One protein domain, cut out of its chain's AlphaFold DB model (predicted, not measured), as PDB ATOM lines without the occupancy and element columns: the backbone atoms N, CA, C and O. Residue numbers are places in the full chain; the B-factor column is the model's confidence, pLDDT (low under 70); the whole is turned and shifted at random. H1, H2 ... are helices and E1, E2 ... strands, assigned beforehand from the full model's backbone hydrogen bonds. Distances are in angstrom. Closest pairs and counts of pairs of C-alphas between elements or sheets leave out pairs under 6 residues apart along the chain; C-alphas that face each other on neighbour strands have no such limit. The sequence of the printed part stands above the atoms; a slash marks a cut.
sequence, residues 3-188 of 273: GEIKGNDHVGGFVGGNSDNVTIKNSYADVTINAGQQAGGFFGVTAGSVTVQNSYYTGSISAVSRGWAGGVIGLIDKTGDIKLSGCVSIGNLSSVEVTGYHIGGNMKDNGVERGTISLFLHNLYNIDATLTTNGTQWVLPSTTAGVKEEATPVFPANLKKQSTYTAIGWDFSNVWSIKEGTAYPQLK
ATOM      1  N   GLY A   3      36.925  67.836  71.957       85.25
ATOM      2  CA  GLY A   3      36.949  67.628  70.502       85.25
ATOM      3  C   GLY A   3      35.992  68.518  69.711       85.25
ATOM      4  O   GLY A   3      35.542  69.550  70.196       85.25
ATOM      5  N   GLU A   4      35.683  68.107  68.482       93.75
ATOM      6  CA  GLU A   4      34.750  68.788  67.580       93.75
ATOM      7  C   GLU A   4      33.634  67.820  67.166       93.75
ATOM      8  O   GLU A   4      33.898  66.672  66.806       93.75
ATOM      9  N   ILE A   5      32.388  68.286  67.206       94.69
ATOM     10  CA  ILE A   5      31.201  67.540  66.791       94.69
ATOM     11  C   ILE A   5      30.506  68.343  65.693       94.69
ATOM     12  O   ILE A   5      30.225  69.532  65.856       94.69
ATOM     13  N   LYS A   6      30.222  67.684  64.569       95.88
ATOM     14  CA  LYS A   6      29.458  68.252  63.455       95.88
ATOM     15  C   LYS A   6      28.239  67.393  63.191       95.88
ATOM     16  O   LYS A   6      28.366  66.178  63.061       95.88
ATOM     17  N   GLY A   7      27.078  68.016  63.076       95.56
ATOM     18  CA  GLY A   7      25.846  67.313  62.739       95.56
ATOM     19  C   GLY A   7      24.853  68.222  62.037       95.56
ATOM     20  O   GLY A   7      24.935  69.442  62.123       95.56
ATOM     21  N   ASN A   8      23.913  67.632  61.306       96.50
ATOM     22  CA  ASN A   8      22.889  68.418  60.626       96.50
ATOM     23  C   ASN A   8      21.804  68.899  61.596       96.50
ATOM     24  O   ASN A   8      21.374  70.041  61.518       96.50
ATOM     25  N   ASP A   9      21.372  68.034  62.510       94.88
ATOM     26  CA  ASP A   9      20.231  68.271  63.389       94.88
ATOM     27  C   ASP A   9      20.442  67.570  64.742       94.88
ATOM     28  O   ASP A   9      21.172  66.576  64.812       94.88
ATOM     29  N   HIS A  10      19.829  68.103  65.801       95.69
ATOM     30  CA  HIS A  10      19.852  67.594  67.175       95.69
ATOM     31  C   HIS A  10      21.249  67.232  67.714       95.69
ATOM     32  O   HIS A  10      21.480  66.117  68.195       95.69
ATOM     33  N   VAL A  11      22.192  68.167  67.674       97.25
ATOM     34  CA  VAL A  11      23.596  67.885  67.996       97.25
ATOM     35  C   VAL A  11      23.888  68.162  69.472       97.25
ATOM     36  O   VAL A  11      23.808  69.299  69.927       97.25
ATOM     37  N   GLY A  12      24.228  67.123  70.235       95.38
ATOM     38  CA  GLY A  12      24.588  67.238  71.650       95.38
ATOM     39  C   GLY A  12      26.029  66.839  71.930       95.38
ATOM     40  O   GLY A  12      26.552  65.934  71.282       95.38
ATOM     41  N   GLY A  13      26.659  67.465  72.926       93.25
ATOM     42  CA  GLY A  13      28.006  67.079  73.368       93.25
ATOM     43  C   GLY A  13      28.084  65.706  74.046       93.25
ATOM     44  O   GLY A  13      29.158  65.115  74.093       93.25
ATOM     45  N   PHE A  14      26.959  65.191  74.555       92.00
ATOM     46  CA  PHE A  14      26.839  63.833  75.099       92.00
ATOM     47  C   PHE A  14      25.768  63.024  74.367       92.00
ATOM     48  O   PHE A  14      25.995  61.861  74.039       92.00
ATOM     49  N   VAL A  15      24.601  63.624  74.122       92.44
ATOM     50  CA  VAL A  15      23.441  62.933  73.551       92.44
ATOM     51  C   VAL A  15      22.861  63.746  72.398       92.44
ATOM     52  O   VAL A  15      22.361  64.858  72.590       92.44
ATOM     53  N   GLY A  16      22.913  63.181  71.191       79.44
ATOM     54  CA  GLY A  16      22.213  63.714  70.024       79.44
ATOM     55  C   GLY A  16      20.809  63.120  69.886       79.44
ATOM     56  O   GLY A  16      20.659  61.905  69.969       79.44
ATOM     57  N   GLY A  17      19.803  63.969  69.646       75.44
ATOM     58  CA  GLY A  17      18.414  63.582  69.336       75.44
ATOM     59  C   GLY A  17      17.563  62.997  70.473       75.44
ATOM     60  O   GLY A  17      18.059  62.290  71.339       75.44
ATOM     61  N   ASN A  18      16.257  63.299  70.429       74.44
ATOM     62  CA  ASN A  18      15.119  62.673  71.128       74.44
ATOM     63  C   ASN A  18      15.398  61.953  72.461       74.44
ATOM     64  O   ASN A  18      14.996  60.806  72.654       74.44
ATOM     65  N   SER A  19      16.060  62.634  73.392       85.50
ATOM     66  CA  SER A  19      16.391  62.049  74.691       85.50
ATOM     67  C   SER A  19      15.174  61.977  75.618       85.50
ATOM     68  O   SER A  19      14.471  62.970  75.799       85.50
ATOM     69  N   ASP A  20      14.950  60.806  76.213       93.12
ATOM     70  CA  ASP A  20      13.946  60.560  77.251       93.12
ATOM     71  C   ASP A  20      14.541  59.648  78.331       93.12
ATOM     72  O   ASP A  20      15.292  58.716  78.036       93.12
ATOM     73  N   ASN A  21      14.225  59.952  79.586       94.31
ATOM     74  CA  ASN A  21      14.719  59.301  80.792       94.31
ATOM     75  C   ASN A  21      16.258  59.246  80.898       94.31
ATOM     76  O   ASN A  21      16.842  58.226  81.269       94.31
ATOM     77  N   VAL A  22      16.930  60.358  80.576       95.69
ATOM     78  CA  VAL A  22      18.400  60.459  80.636       95.69
ATOM     79  C   VAL A  22      18.845  61.284  81.839       95.69
ATOM     80  O   VAL A  22      18.374  62.398  82.060       95.69
ATOM     81  N   THR A  23      19.815  60.759  82.592       96.81
ATOM     82  CA  THR A  23      20.495  61.492  83.667       96.81
ATOM     83  C   THR A  23      21.970  61.695  83.333       96.81
ATOM     84  O   THR A  23      22.695  60.728  83.114       96.81
ATOM     85  N   ILE A  24      22.423  62.947  83.354       97.06
ATOM     86  CA  ILE A  24      23.837  63.327  83.288       97.06
ATOM     87  C   ILE A  24      24.218  63.943  84.630       97.06
ATOM     88  O   ILE A  24      23.632  64.932  85.068       97.06
ATOM     89  N   LYS A  25      25.208  63.363  85.307       97.69
ATOM     90  CA  LYS A  25      25.661  63.829  86.618       97.69
ATOM     91  C   LYS A  25      27.176  63.878  86.672       97.69
ATOM     92  O   LYS A  25      27.826  62.993  86.121       97.69
ATOM     93  N   ASN A  26      27.727  64.873  87.371       96.75
ATOM     94  CA  ASN A  26      29.164  64.984  87.625       96.75
ATOM     95  C   ASN A  26      29.987  64.849  86.332       96.75
ATOM     96  O   ASN A  26      30.892  64.025  86.236       96.75
ATOM     97  N   SER A  27      29.600  65.590  85.299       96.06
ATOM     98  CA  SER A  27      30.120  65.419  83.944       96.06
ATOM     99  C   SER A  27      30.530  66.754  83.337       96.06
ATOM    100  O   SER A  27      30.072  67.816  83.751       96.06
ATOM    101  N   TYR A  28      31.397  66.718  82.329       95.56
ATOM    102  CA  TYR A  28      31.735  67.925  81.587       95.56
ATOM    103  C   TYR A  28      31.955  67.687  80.096       95.56
ATOM    104  O   TYR A  28      32.503  66.660  79.669       95.56
ATOM    105  N   ALA A  29      31.552  68.680  79.307       93.69
ATOM    106  CA  ALA A  29      31.785  68.763  77.871       93.69
ATOM    107  C   ALA A  29      32.627  70.004  77.542       93.69
ATOM    108  O   ALA A  29      32.292  71.131  77.897       93.69
ATOM    109  N   ASP A  30      33.727  69.781  76.840       92.69
ATOM    110  CA  ASP A  30      34.644  70.789  76.312       92.69
ATOM    111  C   ASP A  30      34.801  70.534  74.806       92.69
ATOM    112  O   ASP A  30      35.849  70.123  74.314       92.69
ATOM    113  N   VAL A  31      33.681  70.623  74.088       92.94
ATOM    114  CA  VAL A  31      33.590  70.255  72.672       92.94
ATOM    115  C   VAL A  31      33.090  71.430  71.849       92.94
ATOM    116  O   VAL A  31      32.159  72.111  72.256       92.94
ATOM    117  N   THR A  32      33.672  71.650  70.676       96.69
ATOM    118  CA  THR A  32      33.124  72.585  69.688       96.69
ATOM    119  C   THR A  32      32.000  71.894  68.928       96.69
ATOM    120  O   THR A  32      32.231  70.868  68.289       96.69
ATOM    121  N   ILE A  33      30.790  72.442  68.974       97.94
ATOM    122  CA  ILE A  33      29.600  71.890  68.324       97.94
ATOM    123  C   ILE A  33      29.201  72.792  67.158       97.94
ATOM    124  O   ILE A  33      28.832  73.948  67.358       97.94
ATOM    125  N   ASN A  34      29.219  72.238  65.947       97.25
ATOM    126  CA  ASN A  34      28.671  72.878  64.755       97.25
ATOM    127  C   ASN A  34      27.453  72.083  64.282       97.25
ATOM    128  O   ASN A  34      27.577  70.943  63.823       97.25
ATOM    129  N   ALA A  35      26.278  72.684  64.393       97.69
ATOM    130  CA  ALA A  35      25.017  72.088  64.003       97.69
ATOM    131  C   ALA A  35      24.383  72.866  62.850       97.69
ATOM    132  O   ALA A  35      24.406  74.096  62.829       97.69
ATOM    133  N   GLY A  36      23.759  72.157  61.910       97.75
ATOM    134  CA  GLY A  36      22.800  72.792  61.006       97.75
ATOM    135  C   GLY A  36      21.604  73.337  61.791       97.75
ATOM    136  O   GLY A  36      21.170  74.463  61.540       97.75
ATOM    137  N   GLN A  37      21.117  72.558  62.768       96.31
ATOM    138  CA  GLN A  37      19.981  72.915  63.612       96.31
ATOM    139  C   GLN A  37      20.259  72.914  65.119       96.31
ATOM    140  O   GLN A  37      21.271  73.459  65.551       96.31
ATOM    141  N   GLN A  38      19.351  72.378  65.938       96.81
ATOM    142  CA  GLN A  38      19.385  72.545  67.388       96.81
ATOM    143  C   GLN A  38      20.633  71.904  67.985       96.81
ATOM    144  O   GLN A  38      20.999  70.774  67.646       96.81
ATOM    145  N   ALA A  39      21.268  72.631  68.898       97.56
ATOM    146  CA  ALA A  39      22.538  72.247  69.475       97.56
ATOM    147  C   ALA A  39      22.586  72.515  70.973       97.56
ATOM    148  O   ALA A  39      22.237  73.604  71.431       97.56
ATOM    149  N   GLY A  40      23.081  71.549  71.743       97.31
ATOM    150  CA  GLY A  40      23.306  71.768  73.162       97.31
ATOM    151  C   GLY A  40      24.565  71.128  73.705       97.31
ATOM    152  O   GLY A  40      25.027  70.096  73.222       97.31
ATOM    153  N   GLY A  41      25.129  71.749  74.740       96.94
ATOM    154  CA  GLY A  41      26.391  71.291  75.323       96.94
ATOM    155  C   GLY A  41      26.320  69.865  75.874       96.94
ATOM    156  O   GLY A  41      27.309  69.136  75.820       96.94
ATOM    157  N   PHE A  42      25.137  69.430  76.319       96.75
ATOM    158  CA  PHE A  42      24.862  68.044  76.701       96.75
ATOM    159  C   PHE A  42      23.860  67.376  75.758       96.75
ATOM    160  O   PHE A  42      24.165  66.318  75.202       96.75
ATOM    161  N   PHE A  43      22.708  68.012  75.538       97.25
ATOM    162  CA  PHE A  43      21.613  67.494  74.719       97.25
ATOM    163  C   PHE A  43      21.340  68.408  73.532       97.25
ATOM    164  O   PHE A  43      21.042  69.585  73.723       97.25
ATOM    165  N   GLY A  44      21.341  67.858  72.318       96.81
ATOM    166  CA  GLY A  44      20.820  68.588  71.159       96.81
ATOM    167  C   GLY A  44      19.330  68.887  71.329       96.81
ATOM    168  O   GLY A  44      18.919  70.046  71.332       96.81
ATOM    169  N   VAL A  45      18.540  67.829  71.553       96.56
ATOM    170  CA  VAL A  45      17.089  67.899  71.786       96.56
ATOM    171  C   VAL A  45      16.636  66.898  72.847       96.56
ATOM    172  O   VAL A  45      17.138  65.767  72.909       96.56
ATOM    173  N   THR A  46      15.652  67.293  73.657       94.94
ATOM    174  CA  THR A  46      14.928  66.394  74.567       94.94
ATOM    175  C   THR A  46      13.556  66.033  73.998       94.94
ATOM    176  O   THR A  46      12.797  66.909  73.578       94.94
ATOM    177  N   ALA A  47      13.233  64.737  74.000       90.06
ATOM    178  CA  ALA A  47      11.915  64.200  73.646       90.06
ATOM    179  C   ALA A  47      11.149  63.628  74.857       90.06
ATOM    180  O   ALA A  47      10.097  63.020  74.680       90.06
ATOM    181  N   GLY A  48      11.662  63.844  76.066       92.50
ATOM    182  CA  GLY A  48      11.052  63.414  77.312       92.50
ATOM    183  C   GLY A  48      11.809  63.951  78.522       92.50
ATOM    184  O   GLY A  48      12.364  65.053  78.473       92.50
ATOM    185  N   SER A  49      11.801  63.204  79.625       95.81
ATOM    186  CA  SER A  49      12.321  63.698  80.908       95.81
ATOM    187  C   SER A  49      13.839  63.574  80.987       95.81
ATOM    188  O   SER A  49      14.392  62.509  80.718       95.81
ATOM    189  N   VAL A  50      14.530  64.635  81.405       97.31
ATOM    190  CA  VAL A  50      15.988  64.602  81.586       97.31
ATOM    191  C   VAL A  50      16.413  65.305  82.864       97.31
ATOM    192  O   VAL A  50      15.808  66.284  83.304       97.31
ATOM    193  N   THR A  51      17.493  64.806  83.459       98.12
ATOM    194  CA  THR A  51      18.121  65.407  84.637       98.12
ATOM    195  C   THR A  51      19.593  65.679  84.363       98.12
ATOM    196  O   THR A  51      20.338  64.775  83.989       98.12
ATOM    197  N   VAL A  52      20.027  66.916  84.592       98.50
ATOM    198  CA  VAL A  52      21.438  67.305  84.576       98.50
ATOM    199  C   VAL A  52      21.819  67.857  85.938       98.50
ATOM    200  O   VAL A  52      21.159  68.753  86.465       98.50
ATOM    201  N   GLN A  53      22.877  67.306  86.526       98.75
ATOM    202  CA  GLN A  53      23.344  67.710  87.846       98.75
ATOM    203  C   GLN A  53      24.859  67.878  87.891       98.75
ATOM    204  O   GLN A  53      25.597  67.029  87.387       98.75
ATOM    205  N   ASN A  54      25.327  68.942  88.546       98.62
ATOM    206  CA  ASN A  54      26.742  69.165  88.858       98.62
ATOM    207  C   ASN A  54      27.646  68.960  87.639       98.62
ATOM    208  O   ASN A  54      28.581  68.162  87.665       98.62
ATOM    209  N   SER A  55      27.281  69.588  86.525       98.62
ATOM    210  CA  SER A  55      27.930  69.364  85.235       98.62
ATOM    211  C   SER A  55      28.158  70.681  84.506       98.62
ATOM    212  O   SER A  55      27.353  71.603  84.646       98.62
ATOM    213  N   TYR A  56      29.238  70.791  83.731       98.44
ATOM    214  CA  TYR A  56      29.549  72.028  83.007       98.44
ATOM    215  C   TYR A  56      29.841  71.828  81.518       98.44
ATOM    216  O   TYR A  56      30.366  70.796  81.094       98.44
ATOM    217  N   TYR A  57      29.541  72.860  80.733       98.25
ATOM    218  CA  TYR A  57      29.913  72.970  79.328       98.25
ATOM    219  C   TYR A  57      30.848  74.162  79.114       98.25
ATOM    220  O   TYR A  57      30.540  75.262  79.566       98.25
ATOM    221  N   THR A  58      31.976  73.964  78.428       95.88
ATOM    222  CA  THR A  58      32.975  75.025  78.179       95.88
ATOM    223  C   THR A  58      33.417  75.179  76.725       95.88
ATOM    224  O   THR A  58      34.228  76.061  76.447       95.88
ATOM    225  N   GLY A  59      32.898  74.356  75.812       93.38
ATOM    226  CA  GLY A  59      33.200  74.472  74.384       93.38
ATOM    227  C   GLY A  59      32.472  75.640  73.712       93.38
ATOM    228  O   GLY A  59      32.010  76.558  74.378       93.38
ATOM    229  N   SER A  60      32.317  75.620  72.391       96.56
ATOM    230  CA  SER A  60      31.526  76.623  71.659       96.56
ATOM    231  C   SER A  60      30.423  75.972  70.834       96.56
ATOM    232  O   SER A  60      30.595  74.861  70.342       96.56
ATOM    233  N   ILE A  61      29.267  76.628  70.720       98.38
ATOM    234  CA  ILE A  61      28.127  76.126  69.937       98.38
ATOM    235  C   ILE A  61      27.824  77.073  68.780       98.38
ATOM    236  O   ILE A  61      27.743  78.290  68.972       98.38
ATOM    237  N   SER A  62      27.595  76.508  67.595       97.38
ATOM    238  CA  SER A  62      27.050  77.219  66.441       97.38
ATOM    239  C   SER A  62      25.944  76.422  65.754       97.38
ATOM    240  O   SER A  62      26.207  75.350  65.216       97.38
ATOM    241  N   ALA A  63      24.716  76.948  65.782       97.38
ATOM    242  CA  ALA A  63      23.549  76.441  65.054       97.38
ATOM    243  C   ALA A  63      23.236  77.364  63.862       97.38
ATOM    244  O   ALA A  63      22.734  78.476  64.045       97.38
ATOM    245  N   VAL A  64      23.584  76.938  62.643       95.94
ATOM    246  CA  VAL A  64      23.808  77.879  61.523       95.94
ATOM    247  C   VAL A  64      22.681  77.989  60.493       95.94
ATOM    248  O   VAL A  64      22.679  78.948  59.726       95.94
ATOM    249  N   SER A  65      21.748  77.036  60.413       93.44
ATOM    250  CA  SER A  65      20.685  77.051  59.386       93.44
ATOM    251  C   SER A  65      19.319  77.454  59.935       93.44
ATOM    252  O   SER A  65      18.640  78.273  59.324       93.44
ATOM    253  N   ARG A  66      18.910  76.870  61.063       89.88
ATOM    254  CA  ARG A  66      17.689  77.186  61.833       89.88
ATOM    255  C   ARG A  66      17.807  76.555  63.223       89.88
ATOM    256  O   ARG A  66      18.714  75.771  63.425       89.88
ATOM    257  N   GLY A  67      16.918  76.801  64.173       92.25
ATOM    258  CA  GLY A  67      16.949  76.110  65.471       92.25
ATOM    259  C   GLY A  67      17.877  76.733  66.513       92.25
ATOM    260  O   GLY A  67      18.466  77.787  66.301       92.25
ATOM    261  N   TRP A  68      17.934  76.125  67.696       96.56
ATOM    262  CA  TRP A  68      18.292  76.795  68.950       96.56
ATOM    263  C   TRP A  68      19.601  76.291  69.547       96.56
ATOM    264  O   TRP A  68      19.967  75.132  69.352       96.56
ATOM    265  N   ALA A  69      20.286  77.147  70.303       98.00
ATOM    266  CA  ALA A  69      21.522  76.791  70.988       98.00
ATOM    267  C   ALA A  69      21.442  77.042  72.498       98.00
ATOM    268  O   ALA A  69      21.122  78.148  72.937       98.00
ATOM    269  N   GLY A  70      21.786  76.028  73.293       97.69
ATOM    270  CA  GLY A  70      21.864  76.143  74.748       97.69
ATOM    271  C   GLY A  70      23.079  75.442  75.336       97.69
ATOM    272  O   GLY A  70      23.458  74.360  74.901       97.69
ATOM    273  N   GLY A  71      23.704  76.019  76.361       97.62
ATOM    274  CA  GLY A  71      24.900  75.424  76.971       97.62
ATOM    275  C   GLY A  71      24.671  74.053  77.615       97.62
ATOM    276  O   GLY A  71      25.626  73.319  77.844       97.62
ATOM    277  N   VAL A  72      23.417  73.665  77.867       97.81
ATOM    278  CA  VAL A  72      23.032  72.327  78.337       97.81
ATOM    279  C   VAL A  72      22.104  71.643  77.336       97.81
ATOM    280  O   VAL A  72      22.445  70.570  76.842       97.81
ATOM    281  N   ILE A  73      20.960  72.254  77.022       97.81
ATOM    282  CA  ILE A  73      19.929  71.708  76.128       97.81
ATOM    283  C   ILE A  73      19.714  72.684  74.972       97.81
ATOM    284  O   ILE A  73      19.423  73.853  75.211       97.81
ATOM    285  N   GLY A  74      19.805  72.213  73.728       97.31
ATOM    286  CA  GLY A  74      19.469  73.033  72.562       97.31
ATOM    287  C   GLY A  74      17.980  73.356  72.510       97.31
ATOM    288  O   GLY A  74      17.595  74.521  72.521       97.31
ATOM    289  N   LEU A  75      17.137  72.324  72.515       96.94
ATOM    290  CA  LEU A  75      15.683  72.459  72.428       96.94
ATOM    291  C   LEU A  75      14.962  71.392  73.271       96.94
ATOM    292  O   LEU A  75      15.267  70.202  73.188       96.94
ATOM    293  N   ILE A  76      13.960  71.815  74.039       96.44
ATOM    294  CA  ILE A  76      12.960  70.933  74.648       96.44
ATOM    295  C   ILE A  76      11.794  70.775  73.664       96.44
ATOM    296  O   ILE A  76      10.976  71.685  73.526       96.44
ATOM    297  N   ASP A  77      11.742  69.655  72.936       94.69
ATOM    298  CA  ASP A  77      10.804  69.477  71.811       94.69
ATOM    299  C   ASP A  77       9.507  68.751  72.185       94.69
ATOM    300  O   ASP A  77       8.491  68.907  71.509       94.69
ATOM    301  N   LYS A  78       9.497  67.955  73.255       93.69
ATOM    302  CA  LYS A  78       8.324  67.166  73.670       93.69
ATOM    303  C   LYS A  78       8.027  67.337  75.152       93.69
ATOM    304  O   LYS A  78       8.818  67.895  75.908       93.69
ATOM    305  N   THR A  79       6.870  66.823  75.556       93.31
ATOM    306  CA  THR A  79       6.481  66.735  76.959       93.31
ATOM    307  C   THR A  79       7.437  65.850  77.738       93.31
ATOM    308  O   THR A  79       7.746  64.735  77.332       93.31
ATOM    309  N   GLY A  80       7.887  66.364  78.874       93.69
ATOM    310  CA  GLY A  80       8.849  65.725  79.751       93.69
ATOM    311  C   GLY A  80       9.184  66.641  80.916       93.69
ATOM    312  O   GLY A  80       8.943  67.850  80.851       93.69
ATOM    313  N   ASP A  81       9.712  66.053  81.983       95.19
ATOM    314  CA  ASP A  81      10.169  66.778  83.159       95.19
ATOM    315  C   ASP A  81      11.671  67.084  83.048       95.19
ATOM    316  O   ASP A  81      12.498  66.179  82.911       95.19
ATOM    317  N   ILE A  82      12.021  68.367  83.082       96.44
ATOM    318  CA  ILE A  82      13.376  68.874  82.878       96.44
ATOM    319  C   ILE A  82      13.923  69.388  84.210       96.44
ATOM    320  O   ILE A  82      13.360  70.298  84.826       96.44
ATOM    321  N   LYS A  83      15.055  68.816  84.636       97.75
ATOM    322  CA  LYS A  83      15.734  69.174  85.888       97.75
ATOM    323  C   LYS A  83      17.182  69.551  85.624       97.75
ATOM    324  O   LYS A  83      17.968  68.708  85.206       97.75
ATOM    325  N   LEU A  84      17.551  70.794  85.914       98.06
ATOM    326  CA  LEU A  84      18.935  71.267  85.884       98.06
ATOM    327  C   LEU A  84      19.317  71.805  87.256       98.06
ATOM    328  O   LEU A  84      18.688  72.738  87.756       98.06
ATOM    329  N   SER A  85      20.361  71.242  87.858       98.31
ATOM    330  CA  SER A  85      20.862  71.731  89.143       98.31
ATOM    331  C   SER A  85      22.381  71.758  89.215       98.31
ATOM    332  O   SER A  85      23.044  70.800  88.814       98.31
ATOM    333  N   GLY A  86      22.952  72.845  89.733       98.56
ATOM    334  CA  GLY A  86      24.406  72.971  89.840       98.56
ATOM    335  C   GLY A  86      25.116  72.928  88.479       98.56
ATOM    336  O   GLY A  86      26.261  72.474  88.401       98.56
ATOM    337  N   CYS A  87      24.435  73.302  87.389       98.69
ATOM    338  CA  CYS A  87      24.975  73.251  86.034       98.69
ATOM    339  C   CYS A  87      25.641  74.570  85.641       98.69
ATOM    340  O   CYS A  87      25.108  75.648  85.911       98.69
ATOM    341  N   VAL A  88      26.768  74.496  84.931       98.81
ATOM    342  CA  VAL A  88      27.541  75.687  84.544       98.81
ATOM    343  C   VAL A  88      27.710  75.784  83.029       98.81
ATOM    344  O   VAL A  88      28.257  74.876  82.406       98.81
ATOM    345  N   SER A  89      27.272  76.897  82.437       98.38
ATOM    346  CA  SER A  89      27.473  77.205  81.014       98.38
ATOM    347  C   SER A  89      28.568  78.255  80.838       98.38
ATOM    348  O   SER A  89      28.406  79.408  81.231       98.38
ATOM    349  N   ILE A  90      29.718  77.847  80.309       98.25
ATOM    350  CA  ILE A  90      30.937  78.672  80.250       98.25
ATOM    351  C   ILE A  90      31.209  79.185  78.830       98.25
ATOM    352  O   ILE A  90      31.783  80.259  78.649       98.25
ATOM    353  N   GLY A  91      30.828  78.381  77.842       92.62
ATOM    354  CA  GLY A  91      31.147  78.540  76.432       92.62
ATOM    355  C   GLY A  91      30.360  79.611  75.683       92.62
ATOM    356  O   GLY A  91      29.246  79.949  76.069       92.62
ATOM    357  N   ASN A  92      30.905  80.075  74.555       96.81
ATOM    358  CA  ASN A  92      30.190  80.958  73.627       96.81
ATOM    359  C   ASN A  92      29.116  80.181  72.856       96.81
ATOM    360  O   ASN A  92      29.374  79.075  72.365       96.81
ATOM    361  N   LEU A  93      27.936  80.780  72.699       98.06
ATOM    362  CA  LEU A  93      26.766  80.142  72.097       98.06
ATOM    363  C   LEU A  93      26.234  81.004  70.953       98.06
ATOM    364  O   LEU A  93      25.962  82.190  71.127       98.06
ATOM    365  N   SER A  94      26.051  80.403  69.782       97.75
ATOM    366  CA  SER A  94      25.467  81.077  68.626       97.75
ATOM    367  C   SER A  94      24.382  80.235  67.972       97.75
ATOM    368  O   SER A  94      24.512  79.018  67.830       97.75
ATOM    369  N   SER A  95      23.300  80.891  67.573       97.81
ATOM    370  CA  SER A  95      22.212  80.304  66.796       97.81
ATOM    371  C   SER A  95      21.610  81.377  65.899       97.81
ATOM    372  O   SER A  95      21.580  82.544  66.261       97.81
ATOM    373  N   VAL A  96      21.095  81.003  64.734       95.75
ATOM    374  CA  VAL A  96      20.362  81.946  63.876       95.75
ATOM    375  C   VAL A  96      18.944  82.275  64.372       95.75
ATOM    376  O   VAL A  96      18.326  83.180  63.823       95.75
ATOM    377  N   GLU A  97      18.422  81.598  65.400       95.69
ATOM    378  CA  GLU A  97      17.060  81.814  65.920       95.69
ATOM    379  C   GLU A  97      17.023  82.151  67.412       95.69
ATOM    380  O   GLU A  97      16.573  83.230  67.798       95.69
ATOM    381  N   VAL A  98      17.446  81.227  68.274       96.56
ATOM    382  CA  VAL A  98      17.308  81.387  69.724       96.56
ATOM    383  C   VAL A  98      18.538  80.848  70.432       96.56
ATOM    384  O   VAL A  98      19.006  79.744  70.152       96.56
ATOM    385  N   THR A  99      19.062  81.633  71.368       97.38
ATOM    386  CA  THR A  99      20.151  81.207  72.255       97.38
ATOM    387  C   THR A  99      19.744  81.373  73.707       97.38
ATOM    388  O   THR A  99      19.049  82.324  74.038       97.38
ATOM    389  N   GLY A 100      20.205  80.503  74.596       96.88
ATOM    390  CA  GLY A 100      20.083  80.718  76.037       96.88
ATOM    391  C   GLY A 100      21.238  80.062  76.778       96.88
ATOM    392  O   GLY A 100      21.823  79.099  76.288       96.88
ATOM    393  N   TYR A 101      21.606  80.588  77.948       96.81
ATOM    394  CA  TYR A 101      22.808  80.125  78.652       96.81
ATOM    395  C   TYR A 101      22.783  78.616  78.900       96.81
ATOM    396  O   TYR A 101      23.744  77.930  78.562       96.81
ATOM    397  N   HIS A 102      21.677  78.074  79.413       98.12
ATOM    398  CA  HIS A 102      21.528  76.634  79.657       98.12
ATOM    399  C   HIS A 102      20.588  75.974  78.654       98.12
ATOM    400  O   HIS A 102      20.917  74.915  78.129       98.12
ATOM    401  N   ILE A 103      19.441  76.590  78.378       97.62
ATOM    402  CA  ILE A 103      18.409  76.054  77.487       97.62
ATOM    403  C   ILE A 103      18.240  77.015  76.311       97.62
ATOM    404  O   ILE A 103      18.031  78.205  76.529       97.62
ATOM    405  N   GLY A 104      18.328  76.503  75.083       96.50
ATOM    406  CA  GLY A 104      18.110  77.289  73.865       96.50
ATOM    407  C   GLY A 104      16.632  77.534  73.562       96.50
ATOM    408  O   GLY A 104      16.299  78.550  72.967       96.50
ATOM    409  N   GLY A 105      15.734  76.661  74.025       95.38
ATOM    410  CA  GLY A 105      14.310  76.965  74.117       95.38
ATOM    411  C   GLY A 105      13.414  75.786  74.487       95.38
ATOM    412  O   GLY A 105      13.865  74.646  74.607       95.38
ATOM    413  N   ASN A 106      12.120  76.077  74.641       94.75
ATOM    414  CA  ASN A 106      11.055  75.107  74.905       94.75
ATOM    415  C   ASN A 106       9.938  75.279  73.872       94.75
ATOM    416  O   ASN A 106       9.386  76.376  73.738       94.75
ATOM    417  N   MET A 107       9.642  74.221  73.114       93.81
ATOM    418  CA  MET A 107       8.582  74.255  72.110       93.81
ATOM    419  C   MET A 107       7.233  74.504  72.762       93.81
ATOM    420  O   MET A 107       6.986  74.105  73.898       93.81
ATOM    421  N   LYS A 108       6.351  75.177  72.023       92.38
ATOM    422  CA  LYS A 108       5.018  75.528  72.501       92.38
ATOM    423  C   LYS A 108       3.950  74.962  71.581       92.38
ATOM    424  O   LYS A 108       4.039  75.137  70.369       92.38
ATOM    425  N   ASP A 109       2.916  74.377  72.169       89.81
ATOM    426  CA  ASP A 109       1.667  74.047  71.487       89.81
ATOM    427  C   ASP A 109       0.605  75.051  71.946       89.81
ATOM    428  O   ASP A 109       0.299  75.157  73.133       89.81
ATOM    429  N   ASN A 110       0.077  75.850  71.013       90.62
ATOM    430  CA  ASN A 110      -0.902  76.911  71.299       90.62
ATOM    431  C   ASN A 110      -0.465  77.883  72.416       90.62
ATOM    432  O   ASN A 110      -1.268  78.314  73.240       90.62
ATOM    433  N   GLY A 111       0.829  78.220  72.457       87.38
ATOM    434  CA  GLY A 111       1.406  79.135  73.450       87.38
ATOM    435  C   GLY A 111       1.756  78.492  74.798       87.38
ATOM    436  O   GLY A 111       2.385  79.155  75.624       87.38
ATOM    437  N   VAL A 112       1.423  77.216  75.001       88.44
ATOM    438  CA  VAL A 112       1.761  76.449  76.206       88.44
ATOM    439  C   VAL A 112       3.036  75.655  75.965       88.44
ATOM    440  O   VAL A 112       3.168  74.989  74.945       88.44
ATOM    441  N   GLU A 113       3.976  75.728  76.897       91.94
ATOM    442  CA  GLU A 113       5.234  74.983  76.831       91.94
ATOM    443  C   GLU A 113       5.012  73.472  76.863       91.94
ATOM    444  O   GLU A 113       4.231  72.967  77.670       91.94
ATOM    445  N   ARG A 114       5.716  72.748  75.988       91.94
ATOM    446  CA  ARG A 114       5.629  71.291  75.894       91.94
ATOM    447  C   ARG A 114       6.270  70.626  77.099       91.94
ATOM    448  O   ARG A 114       5.638  69.787  77.739       91.94
ATOM    449  N   GLY A 115       7.525  70.970  77.386       92.81
ATOM    450  CA  GLY A 115       8.251  70.432  78.530       92.81
ATOM    451  C   GLY A 115       7.986  71.225  79.803       92.81
ATOM    452  O   GLY A 115       7.814  72.442  79.764       92.81
ATOM    453  N   THR A 116       7.997  70.539  80.942       93.62
ATOM    454  CA  THR A 116       7.911  71.157  82.267       93.62
ATOM    455  C   THR A 116       9.307  71.265  82.854       93.62
ATOM    456  O   THR A 116       9.975  70.258  83.050       93.62
ATOM    457  N   ILE A 117       9.749  72.478  83.174       94.69
ATOM    458  CA  ILE A 117      10.992  72.684  83.923       94.69
ATOM    459  C   ILE A 117      10.633  72.669  85.410       94.69
ATOM    460  O   ILE A 117      10.189  73.686  85.941       94.69
ATOM    461  N   SER A 118      10.766  71.521  86.082       95.31
ATOM    462  CA  SER A 118      10.401  71.406  87.506       95.31
ATOM    463  C   SER A 118      11.534  71.763  88.468       95.31
ATOM    464  O   SER A 118      11.268  72.054  89.636       95.31
ATOM    465  N   LEU A 119      12.785  71.759  87.997       95.94
ATOM    466  CA  LEU A 119      13.948  72.153  88.787       95.94
ATOM    467  C   LEU A 119      14.941  72.933  87.926       95.94
ATOM    468  O   LEU A 119      15.449  72.413  86.933       95.94
ATOM    469  N   PHE A 120      15.251  74.156  88.340       97.00
ATOM    470  CA  PHE A 120      16.314  74.965  87.753       97.00
ATOM    471  C   PHE A 120      17.001  75.753  88.873       97.00
ATOM    472  O   PHE A 120      16.572  76.854  89.201       97.00
ATOM    473  N   LEU A 121      18.000  75.153  89.525       96.31
ATOM    474  CA  LEU A 121      18.556  75.669  90.783       96.31
ATOM    475  C   LEU A 121      20.088  75.629  90.814       96.31
ATOM    476  O   LEU A 121      20.703  74.666  90.359       96.31
ATOM    477  N   HIS A 122      20.714  76.648  91.393       97.88
ATOM    478  CA  HIS A 122      22.161  76.792  91.552       97.88
ATOM    479  C   HIS A 122      22.930  76.712  90.226       97.88
ATOM    480  O   HIS A 122      24.061  76.229  90.159       97.88
ATOM    481  N   ASN A 123      22.289  77.142  89.143       98.44
ATOM    482  CA  ASN A 123      22.876  77.137  87.815       98.44
ATOM    483  C   ASN A 123      23.685  78.422  87.613       98.44
ATOM    484  O   ASN A 123      23.241  79.508  87.973       98.44
ATOM    485  N   LEU A 124      24.874  78.301  87.029       98.69
ATOM    486  CA  LEU A 124      25.791  79.418  86.806       98.69
ATOM    487  C   LEU A 124      26.065  79.596  85.316       98.69
ATOM    488  O   LEU A 124      26.030  78.626  84.551       98.69
ATOM    489  N   TYR A 125      26.412  80.807  84.900       98.50
ATOM    490  CA  TYR A 125      26.956  81.034  83.566       98.50
ATOM    491  C   TYR A 125      28.134  82.001  83.579       98.50
ATOM    492  O   TYR A 125      28.264  82.843  84.467       98.50
ATOM    493  N   ASN A 126      29.008  81.870  82.588       97.56
ATOM    494  CA  ASN A 126      30.102  82.802  82.373       97.56
ATOM    495  C   ASN A 126      29.557  84.133  81.842       97.56
ATOM    496  O   ASN A 126      29.037  84.180  80.731       97.56
ATOM    497  N   ILE A 127      29.697  85.208  82.618       95.38
ATOM    498  CA  ILE A 127      29.209  86.540  82.227       95.38
ATOM    499  C   ILE A 127      29.924  87.109  80.990       95.38
ATOM    500  O   ILE A 127      29.343  87.927  80.285       95.38
ATOM    501  N   ASP A 128      31.141  86.641  80.697       93.38
ATOM    502  CA  ASP A 128      31.902  87.056  79.513       93.38
ATOM    503  C   ASP A 128      31.614  86.165  78.288       93.38
ATOM    504  O   ASP A 128      32.191  86.378  77.221       93.38
ATOM    505  N   ALA A 129      30.761  85.140  78.422       92.69
ATOM    506  CA  ALA A 129      30.380  84.304  77.290       92.69
ATOM    507  C   ALA A 129      29.470  85.077  76.335       92.69
ATOM    508  O   ALA A 129      28.450  85.645  76.729       92.69
ATOM    509  N   THR A 130      29.804  85.046  75.049       92.44
ATOM    510  CA  THR A 130      28.974  85.675  74.024       92.44
ATOM    511  C   THR A 130      27.773  84.787  73.705       92.44
ATOM    512  O   THR A 130      27.945  83.625  73.328       92.44
ATOM    513  N   LEU A 131      26.569  85.361  73.774       93.38
ATOM    514  CA  LEU A 131      25.370  84.817  73.135       93.38
ATOM    515  C   LEU A 131      25.088  85.606  71.862       93.38
ATOM    516  O   LEU A 131      24.864  86.814  71.906       93.38
ATOM    517  N   THR A 132      25.118  84.931  70.718       95.62
ATOM    518  CA  THR A 132      24.838  85.544  69.415       95.62
ATOM    519  C   THR A 132      23.592  84.926  68.810       95.62
ATOM    520  O   THR A 132      23.557  83.725  68.547       95.62
ATOM    521  N   THR A 133      22.580  85.750  68.552       95.62
ATOM    522  CA  THR A 133      21.367  85.319  67.861       95.62
ATOM    523  C   THR A 133      20.799  86.395  66.952       95.62
ATOM    524  O   THR A 133      20.879  87.576  67.280       95.62
ATOM    525  N   ASN A 134      20.211  85.981  65.826       92.62
ATOM    526  CA  ASN A 134      19.429  86.876  64.967       92.62
ATOM    527  C   ASN A 134      17.964  86.983  65.420       92.62
ATOM    528  O   ASN A 134      17.243  87.853  64.935       92.62
ATOM    529  N   GLY A 135      17.512  86.092  66.307       93.06
ATOM    530  CA  GLY A 135      16.182  86.149  66.904       93.06
ATOM    531  C   GLY A 135      16.244  86.637  68.346       93.06
ATOM    532  O   GLY A 135      16.568  87.792  68.603       93.06
ATOM    533  N   THR A 136      15.891  85.775  69.298       93.06
ATOM    534  CA  THR A 136      15.750  86.172  70.711       93.06
ATOM    535  C   THR A 136      16.657  85.370  71.627       93.06
ATOM    536  O   THR A 136      17.050  84.245  71.320       93.06
ATOM    537  N   GLN A 137      17.009  85.954  72.770       95.06
ATOM    538  CA  GLN A 137      17.585  85.181  73.857       95.06
ATOM    539  C   GLN A 137      16.450  84.493  74.621       95.06
ATOM    540  O   GLN A 137      15.495  85.148  75.042       95.06
ATOM    541  N   TRP A 138      16.552  83.182  74.808       94.81
ATOM    542  CA  TRP A 138      15.648  82.440  75.670       94.81
ATOM    543  C   TRP A 138      15.959  82.737  77.135       94.81
ATOM    544  O   TRP A 138      17.117  82.726  77.563       94.81
ATOM    545  N   VAL A 139      14.902  82.983  77.899       91.06
ATOM    546  CA  VAL A 139      14.946  83.240  79.337       91.06
ATOM    547  C   VAL A 139      14.029  82.261  80.050       91.06
ATOM    548  O   VAL A 139      13.054  81.773  79.465       91.06
ATOM    549  N   LEU A 140      14.346  81.966  81.308       89.19
ATOM    550  CA  LEU A 140      13.565  81.036  82.105       89.19
ATOM    551  C   LEU A 140      12.127  81.574  82.283       89.19
ATOM    552  O   LEU A 140      11.937  82.740  82.632       89.19
ATOM    553  N   PRO A 141      11.084  80.762  82.049       83.00
ATOM    554  CA  PRO A 141       9.705  81.205  82.210       83.00
ATOM    555  C   PRO A 141       9.361  81.431  83.685       83.00
ATOM    556  O   PRO A 141       9.591  80.561  84.532       83.00
ATOM    557  N   SER A 142       8.708  82.559  83.969       70.44
ATOM    558  CA  SER A 142       8.287  82.976  85.316       70.44
ATOM    559  C   SER A 142       7.126  82.164  85.913       70.44
ATOM    560  O   SER A 142       6.746  82.391  87.060       70.44
ATOM    561  N   THR A 143       6.534  81.228  85.164       65.75
ATOM    562  CA  THR A 143       5.359  80.453  85.598       65.75
ATOM    563  C   THR A 143       5.656  79.568  86.817       65.75
ATOM    564  O   THR A 143       6.753  79.053  86.987       65.75
ATOM    565  N   THR A 144       4.668  79.368  87.688       55.78
ATOM    566  CA  THR A 144       4.844  78.975  89.103       55.78
ATOM    567  C   THR A 144       5.168  77.495  89.380       55.78
ATOM    568  O   THR A 144       5.345  77.121  90.535       55.78
ATOM    569  N   ALA A 145       5.218  76.614  88.376       70.38
ATOM    570  CA  ALA A 145       5.491  75.191  88.613       70.38
ATOM    571  C   ALA A 145       6.996  74.929  88.820       70.38
ATOM    572  O   ALA A 145       7.812  75.354  88.002       70.38
ATOM    573  N   GLY A 146       7.348  74.186  89.876       82.88
ATOM    574  CA  GLY A 146       8.722  73.762  90.170       82.88
ATOM    575  C   GLY A 146       9.509  74.683  91.110       82.88
ATOM    576  O   GLY A 146       9.018  75.720  91.549       82.88
ATOM    577  N   VAL A 147      10.745  74.287  91.422       88.69
ATOM    578  CA  VAL A 147      11.700  75.073  92.223       88.69
ATOM    579  C   VAL A 147      12.747  75.654  91.278       88.69
ATOM    580  O   VAL A 147      13.557  74.922  90.706       88.69
ATOM    581  N   LYS A 148      12.686  76.967  91.060       90.69
ATOM    582  CA  LYS A 148      13.423  77.650  89.996       90.69
ATOM    583  C   LYS A 148      13.991  78.978  90.474       90.69
ATOM    584  O   LYS A 148      13.305  79.721  91.170       90.69
ATOM    585  N   GLU A 149      15.196  79.288  90.027       91.75
ATOM    586  CA  GLU A 149      15.823  80.605  90.122       91.75
ATOM    587  C   GLU A 149      16.507  80.946  88.795       91.75
ATOM    588  O   GLU A 149      16.809  80.057  88.004       91.75
ATOM    589  N   GLU A 150      16.758  82.224  88.529       91.50
ATOM    590  CA  GLU A 150      17.575  82.598  87.373       91.50
ATOM    591  C   GLU A 150      19.011  82.092  87.542       91.50
ATOM    592  O   GLU A 150      19.557  82.069  88.649       91.50
ATOM    593  N   ALA A 151      19.651  81.709  86.435       95.38
ATOM    594  CA  ALA A 151      21.059  81.343  86.492       95.38
ATOM    595  C   ALA A 151      21.902  82.555  86.925       95.38
ATOM    596  O   ALA A 151      21.667  83.680  86.488       95.38
ATOM    597  N   THR A 152      22.903  82.332  87.773       97.62
ATOM    598  CA  THR A 152      23.742  83.417  88.296       97.62
ATOM    599  C   THR A 152      24.936  83.683  87.369       97.62
ATOM    600  O   THR A 152      25.689  82.746  87.074       97.62
ATOM    601  N   PRO A 153      25.170  84.935  86.930       97.94
ATOM    602  CA  PRO A 153      26.383  85.292  86.203       97.94
ATOM    603  C   PRO A 153      27.620  85.199  87.095       97.94
ATOM    604  O   PRO A 153      27.632  85.683  88.227       97.94
ATOM    605  N   VAL A 154      28.706  84.650  86.557       96.12
ATOM    606  CA  VAL A 154      29.990  84.528  87.250       96.12
ATOM    607  C   VAL A 154      31.122  84.940  86.315       96.12
ATOM    608  O   VAL A 154      31.200  84.489  85.176       96.12
ATOM    609  N   PHE A 155      32.036  85.777  86.810       95.44
ATOM    610  CA  PHE A 155      33.252  86.141  86.079       95.44
ATOM    611  C   PHE A 155      34.153  84.920  85.822       95.44
ATOM    612  O   PHE A 155      34.325  84.100  86.734       95.44
ATOM    613  N   PRO A 156      34.835  84.829  84.661       91.81
ATOM    614  CA  PRO A 156      35.709  83.699  84.328       91.81
ATOM    615  C   PRO A 156      36.756  83.370  85.396       91.81
ATOM    616  O   PRO A 156      37.064  82.204  85.634       91.81
ATOM    617  N   ALA A 157      37.300  84.390  86.069       90.88
ATOM    618  CA  ALA A 157      38.291  84.203  87.127       90.88
ATOM    619  C   ALA A 157      37.733  83.436  88.340       90.88
ATOM    620  O   ALA A 157      38.469  82.699  88.994       90.88
ATOM    621  N   ASN A 158      36.440  83.587  88.639       95.44
ATOM    622  CA  ASN A 158      35.781  82.868  89.730       95.44
ATOM    623  C   ASN A 158      35.353  81.458  89.306       95.44
ATOM    624  O   ASN A 158      35.431  80.541  90.115       95.44
ATOM    625  N   LEU A 159      35.042  81.235  88.026       97.12
ATOM    626  CA  LEU A 159      34.812  79.886  87.487       97.12
ATOM    627  C   LEU A 159      36.056  78.980  87.561       97.12
ATOM    628  O   LEU A 159      35.963  77.789  87.310       97.12
ATOM    629  N   LYS A 160      37.229  79.505  87.927       97.06
ATOM    630  CA  LYS A 160      38.451  78.718  88.167       97.06
ATOM    631  C   LYS A 160      38.758  78.516  89.656       97.06
ATOM    632  O   LYS A 160      39.900  78.215  89.999       97.06
ATOM    633  N   LYS A 161      37.766  78.706  90.537       97.88
ATOM    634  CA  LYS A 161      37.899  78.554  91.995       97.88
ATOM    635  C   LYS A 161      37.019  77.437  92.534       97.88
ATOM    636  O   LYS A 161      35.833  77.370  92.207       97.88
ATOM    637  N   GLN A 162      37.558  76.600  93.421       98.19
ATOM    638  CA  GLN A 162      36.813  75.500  94.046       98.19
ATOM    639  C   GLN A 162      35.582  75.992  94.818       98.19
ATOM    640  O   GLN A 162      34.533  75.340  94.815       98.19
ATOM    641  N   SER A 163      35.702  77.146  95.478       98.44
ATOM    642  CA  SER A 163      34.634  77.718  96.302       98.44
ATOM    643  C   SER A 163      33.362  78.000  95.503       98.44
ATOM    644  O   SER A 163      32.272  77.749  96.011       98.44
ATOM    645  N   THR A 164      33.485  78.425  94.242       98.50
ATOM    646  CA  THR A 164      32.346  78.679  93.348       98.50
ATOM    647  C   THR A 164      31.497  77.429  93.140       98.50
ATOM    648  O   THR A 164      30.276  77.498  93.214       98.50
ATOM    649  N   TYR A 165      32.133  76.276  92.944       98.62
ATOM    650  CA  TYR A 165      31.436  75.013  92.706       98.62
ATOM    651  C   TYR A 165      30.959  74.351  94.004       98.62
ATOM    652  O   TYR A 165      29.881  73.763  94.048       98.62
ATOM    653  N   THR A 166      31.725  74.486  95.088       98.44
ATOM    654  CA  THR A 166      31.310  73.993  96.413       98.44
ATOM    655  C   THR A 166      30.031  74.697  96.878       98.44
ATOM    656  O   THR A 166      29.133  74.046  97.407       98.44
ATOM    657  N   ALA A 167      29.902  76.004  96.607       98.38
ATOM    658  CA  ALA A 167      28.715  76.794  96.942       98.38
ATOM    659  C   ALA A 167      27.433  76.321  96.230       98.38
ATOM    660  O   ALA A 167      26.344  76.512  96.761       98.38
ATOM    661  N   ILE A 168      27.558  75.670  95.069       98.25
ATOM    662  CA  ILE A 168      26.433  75.100  94.309       98.25
ATOM    663  C   ILE A 168      26.308  73.574  94.473       98.25
ATOM    664  O   ILE A 168      25.598  72.922  93.709       98.25
ATOM    665  N   GLY A 169      26.988  72.989  95.468       97.50
ATOM    666  CA  GLY A 169      26.811  71.587  95.867       97.50
ATOM    667  C   GLY A 169      27.711  70.566  95.158       97.50
ATOM    668  O   GLY A 169      27.372  69.380  95.122       97.50
ATOM    669  N   TRP A 170      28.840  70.985  94.579       98.50
ATOM    670  CA  TRP A 170      29.804  70.054  93.981       98.50
ATOM    671  C   TRP A 170      30.693  69.397  95.043       98.50
ATOM    672  O   TRP A 170      31.200  70.057  95.947       98.50
ATOM    673  N   ASP A 171      30.940  68.095  94.888       97.75
ATOM    674  CA  ASP A 171      31.778  67.304  95.795       97.75
ATOM    675  C   ASP A 171      33.251  67.296  95.342       97.75
ATOM    676  O   ASP A 171      33.644  66.547  94.442       97.75
ATOM    677  N   PHE A 172      34.084  68.104  96.000       97.06
ATOM    678  CA  PHE A 172      35.542  68.106  95.818       97.06
ATOM    679  C   PHE A 172      36.283  67.153  96.758       97.06
ATOM    680  O   PHE A 172      37.499  66.986  96.642       97.06
ATOM    681  N   SER A 173      35.583  66.490  97.676       95.81
ATOM    682  CA  SER A 173      36.164  65.437  98.507       95.81
ATOM    683  C   SER A 173      36.354  64.162  97.689       95.81
ATOM    684  O   SER A 173      37.432  63.570  97.754       95.81
ATOM    685  N   ASN A 174      35.394  63.811  96.825       94.50
ATOM    686  CA  ASN A 174      35.414  62.531  96.102       94.50
ATOM    687  C   ASN A 174      35.399  62.646  94.573       94.50
ATOM    688  O   ASN A 174      36.001  61.807  93.905       94.50
ATOM    689  N   VAL A 175      34.726  63.646  93.998       95.31
ATOM    690  CA  VAL A 175      34.426  63.651  92.553       95.31
ATOM    691  C   VAL A 175      35.359  64.574  91.784       95.31
ATOM    692  O   VAL A 175      35.996  64.160  90.812       95.31
ATOM    693  N   TRP A 176      35.444  65.826  92.221       96.38
ATOM    694  CA  TRP A 176      36.098  66.895  91.479       96.38
ATOM    695  C   TRP A 176      37.424  67.315  92.111       96.38
ATOM    696  O   TRP A 176      37.622  67.252  93.321       96.38
ATOM    697  N   SER A 177      38.339  67.771  91.271       95.50
ATOM    698  CA  SER A 177      39.556  68.493  91.632       95.50
ATOM    699  C   SER A 177      39.647  69.741  90.766       95.50
ATOM    700  O   SER A 177      39.074  69.787  89.681       95.50
ATOM    701  N   ILE A 178      40.333  70.778  91.229       94.38
ATOM    702  CA  ILE A 178      40.538  71.993  90.442       94.38
ATOM    703  C   ILE A 178      41.907  72.574  90.756       94.38
ATOM    704  O   ILE A 178      42.360  72.558  91.899       94.38
ATOM    705  N   LYS A 179      42.573  73.088  89.723       92.81
ATOM    706  CA  LYS A 179      43.803  73.857  89.886       92.81
ATOM    707  C   LYS A 179      43.438  75.337  89.965       92.81
ATOM    708  O   LYS A 179      43.242  75.979  88.929       92.81
ATOM    709  N   GLU A 180      43.351  75.835  91.197       95.69
ATOM    710  CA  GLU A 180      42.949  77.206  91.541       95.69
ATOM    711  C   GLU A 180      43.514  78.257  90.572       95.69
ATOM    712  O   GLU A 180      44.708  78.277  90.257       95.69
ATOM    713  N   GLY A 181      42.624  79.099  90.047       88.19
ATOM    714  CA  GLY A 181      42.934  80.219  89.152       88.19
ATOM    715  C   GLY A 181      43.349  79.847  87.724       88.19
ATOM    716  O   GLY A 181      43.382  80.723  86.859       88.19
ATOM    717  N   THR A 182      43.632  78.575  87.428       87.62
ATOM    718  CA  THR A 182      44.232  78.177  86.137       87.62
ATOM    719  C   THR A 182      43.370  77.231  85.309       87.62
ATOM    720  O   THR A 182      43.404  77.323  84.082       87.62
ATOM    721  N   ALA A 183      42.556  76.383  85.939       89.19
ATOM    722  CA  ALA A 183      41.723  75.397  85.252       89.19
ATOM    723  C   ALA A 183      40.284  75.388  85.786       89.19
ATOM    724  O   ALA A 183      40.030  75.799  86.914       89.19
ATOM    725  N   TYR A 184      39.357  74.886  84.968       95.56
ATOM    726  CA  TYR A 184      38.018  74.480  85.408       95.56
ATOM    727  C   TYR A 184      38.078  73.137  86.165       95.56
ATOM    728  O   TYR A 184      39.105  72.452  86.077       95.56
ATOM    729  N   PRO A 185      37.022  72.741  86.904       96.38
ATOM    730  CA  PRO A 185      36.990  71.462  87.609       96.38
ATOM    731  C   PRO A 185      37.265  70.270  86.690       96.38
ATOM    732  O   PRO A 185      36.787  70.211  85.567       96.38
ATOM    733  N   GLN A 186      37.998  69.281  87.180       93.00
ATOM    734  CA  GLN A 186      38.289  68.027  86.489       93.00
ATOM    735  C   GLN A 186      37.971  66.847  87.406       93.00
ATOM    736  O   GLN A 186      38.100  66.943  88.628       93.00
ATOM    737  N   LEU A 187      37.551  65.726  86.825       92.25
ATOM    738  CA  LEU A 187      37.254  64.513  87.586       92.25
ATOM    739  C   LEU A 187      38.544  63.928  88.178       92.25
ATOM    740  O   LEU A 187      39.519  63.738  87.452       92.25
ATOM    741  N   LYS A 188      38.539  63.595  89.476       89.06
ATOM    742  CA  LYS A 188      39.723  63.069  90.190       89.06
ATOM    743  C   LYS A 188      40.286  61.776  89.589       89.06
ATOM    744  O   LYS A 188      41.489  61.555  89.638       89.06
TER     745      LYS A 188
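This is residues 3 to 188 of the 273 residues of an uncharacterized protein of Bacteroidales bacterium 45-6 (UniProt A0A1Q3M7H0). With little regular structure, the chain winds in stacked turns, a solenoid whose short strands line up as parallel sheets, with a tail holding H1 at one side. Named elements, mostly strand, hold 66 of the 186 printed residues: strands E1 to E15, then helix H1. The sheets run E1 E3 E6 E10 E14, E2 E5 E9 E12, E4 E8, E7 E11 and E13 E15. It is compact, radius of gyration of the C-alphas 15.1 A, spanning 46 by 34 by 26 A.

E1, residues 3 to 7, is parallel to E3, residues 28 to 35; N 5 and O 32, 2.8 A apart, are within hydrogen-bond range. H1, residues 162 to 166, is on neither larger sheet; its O i to N i+4 pair is within range.

C-alpha 3 begins E1 at (36.949, 67.628, 70.502); C-alpha 166 ends H1 at (31.310, 73.993, 96.413). E3 bends by 62 degrees at residue 32.

The printed part has no cut; E14 to E15 is a long link; residues 143 to 144 have pLDDT under 70.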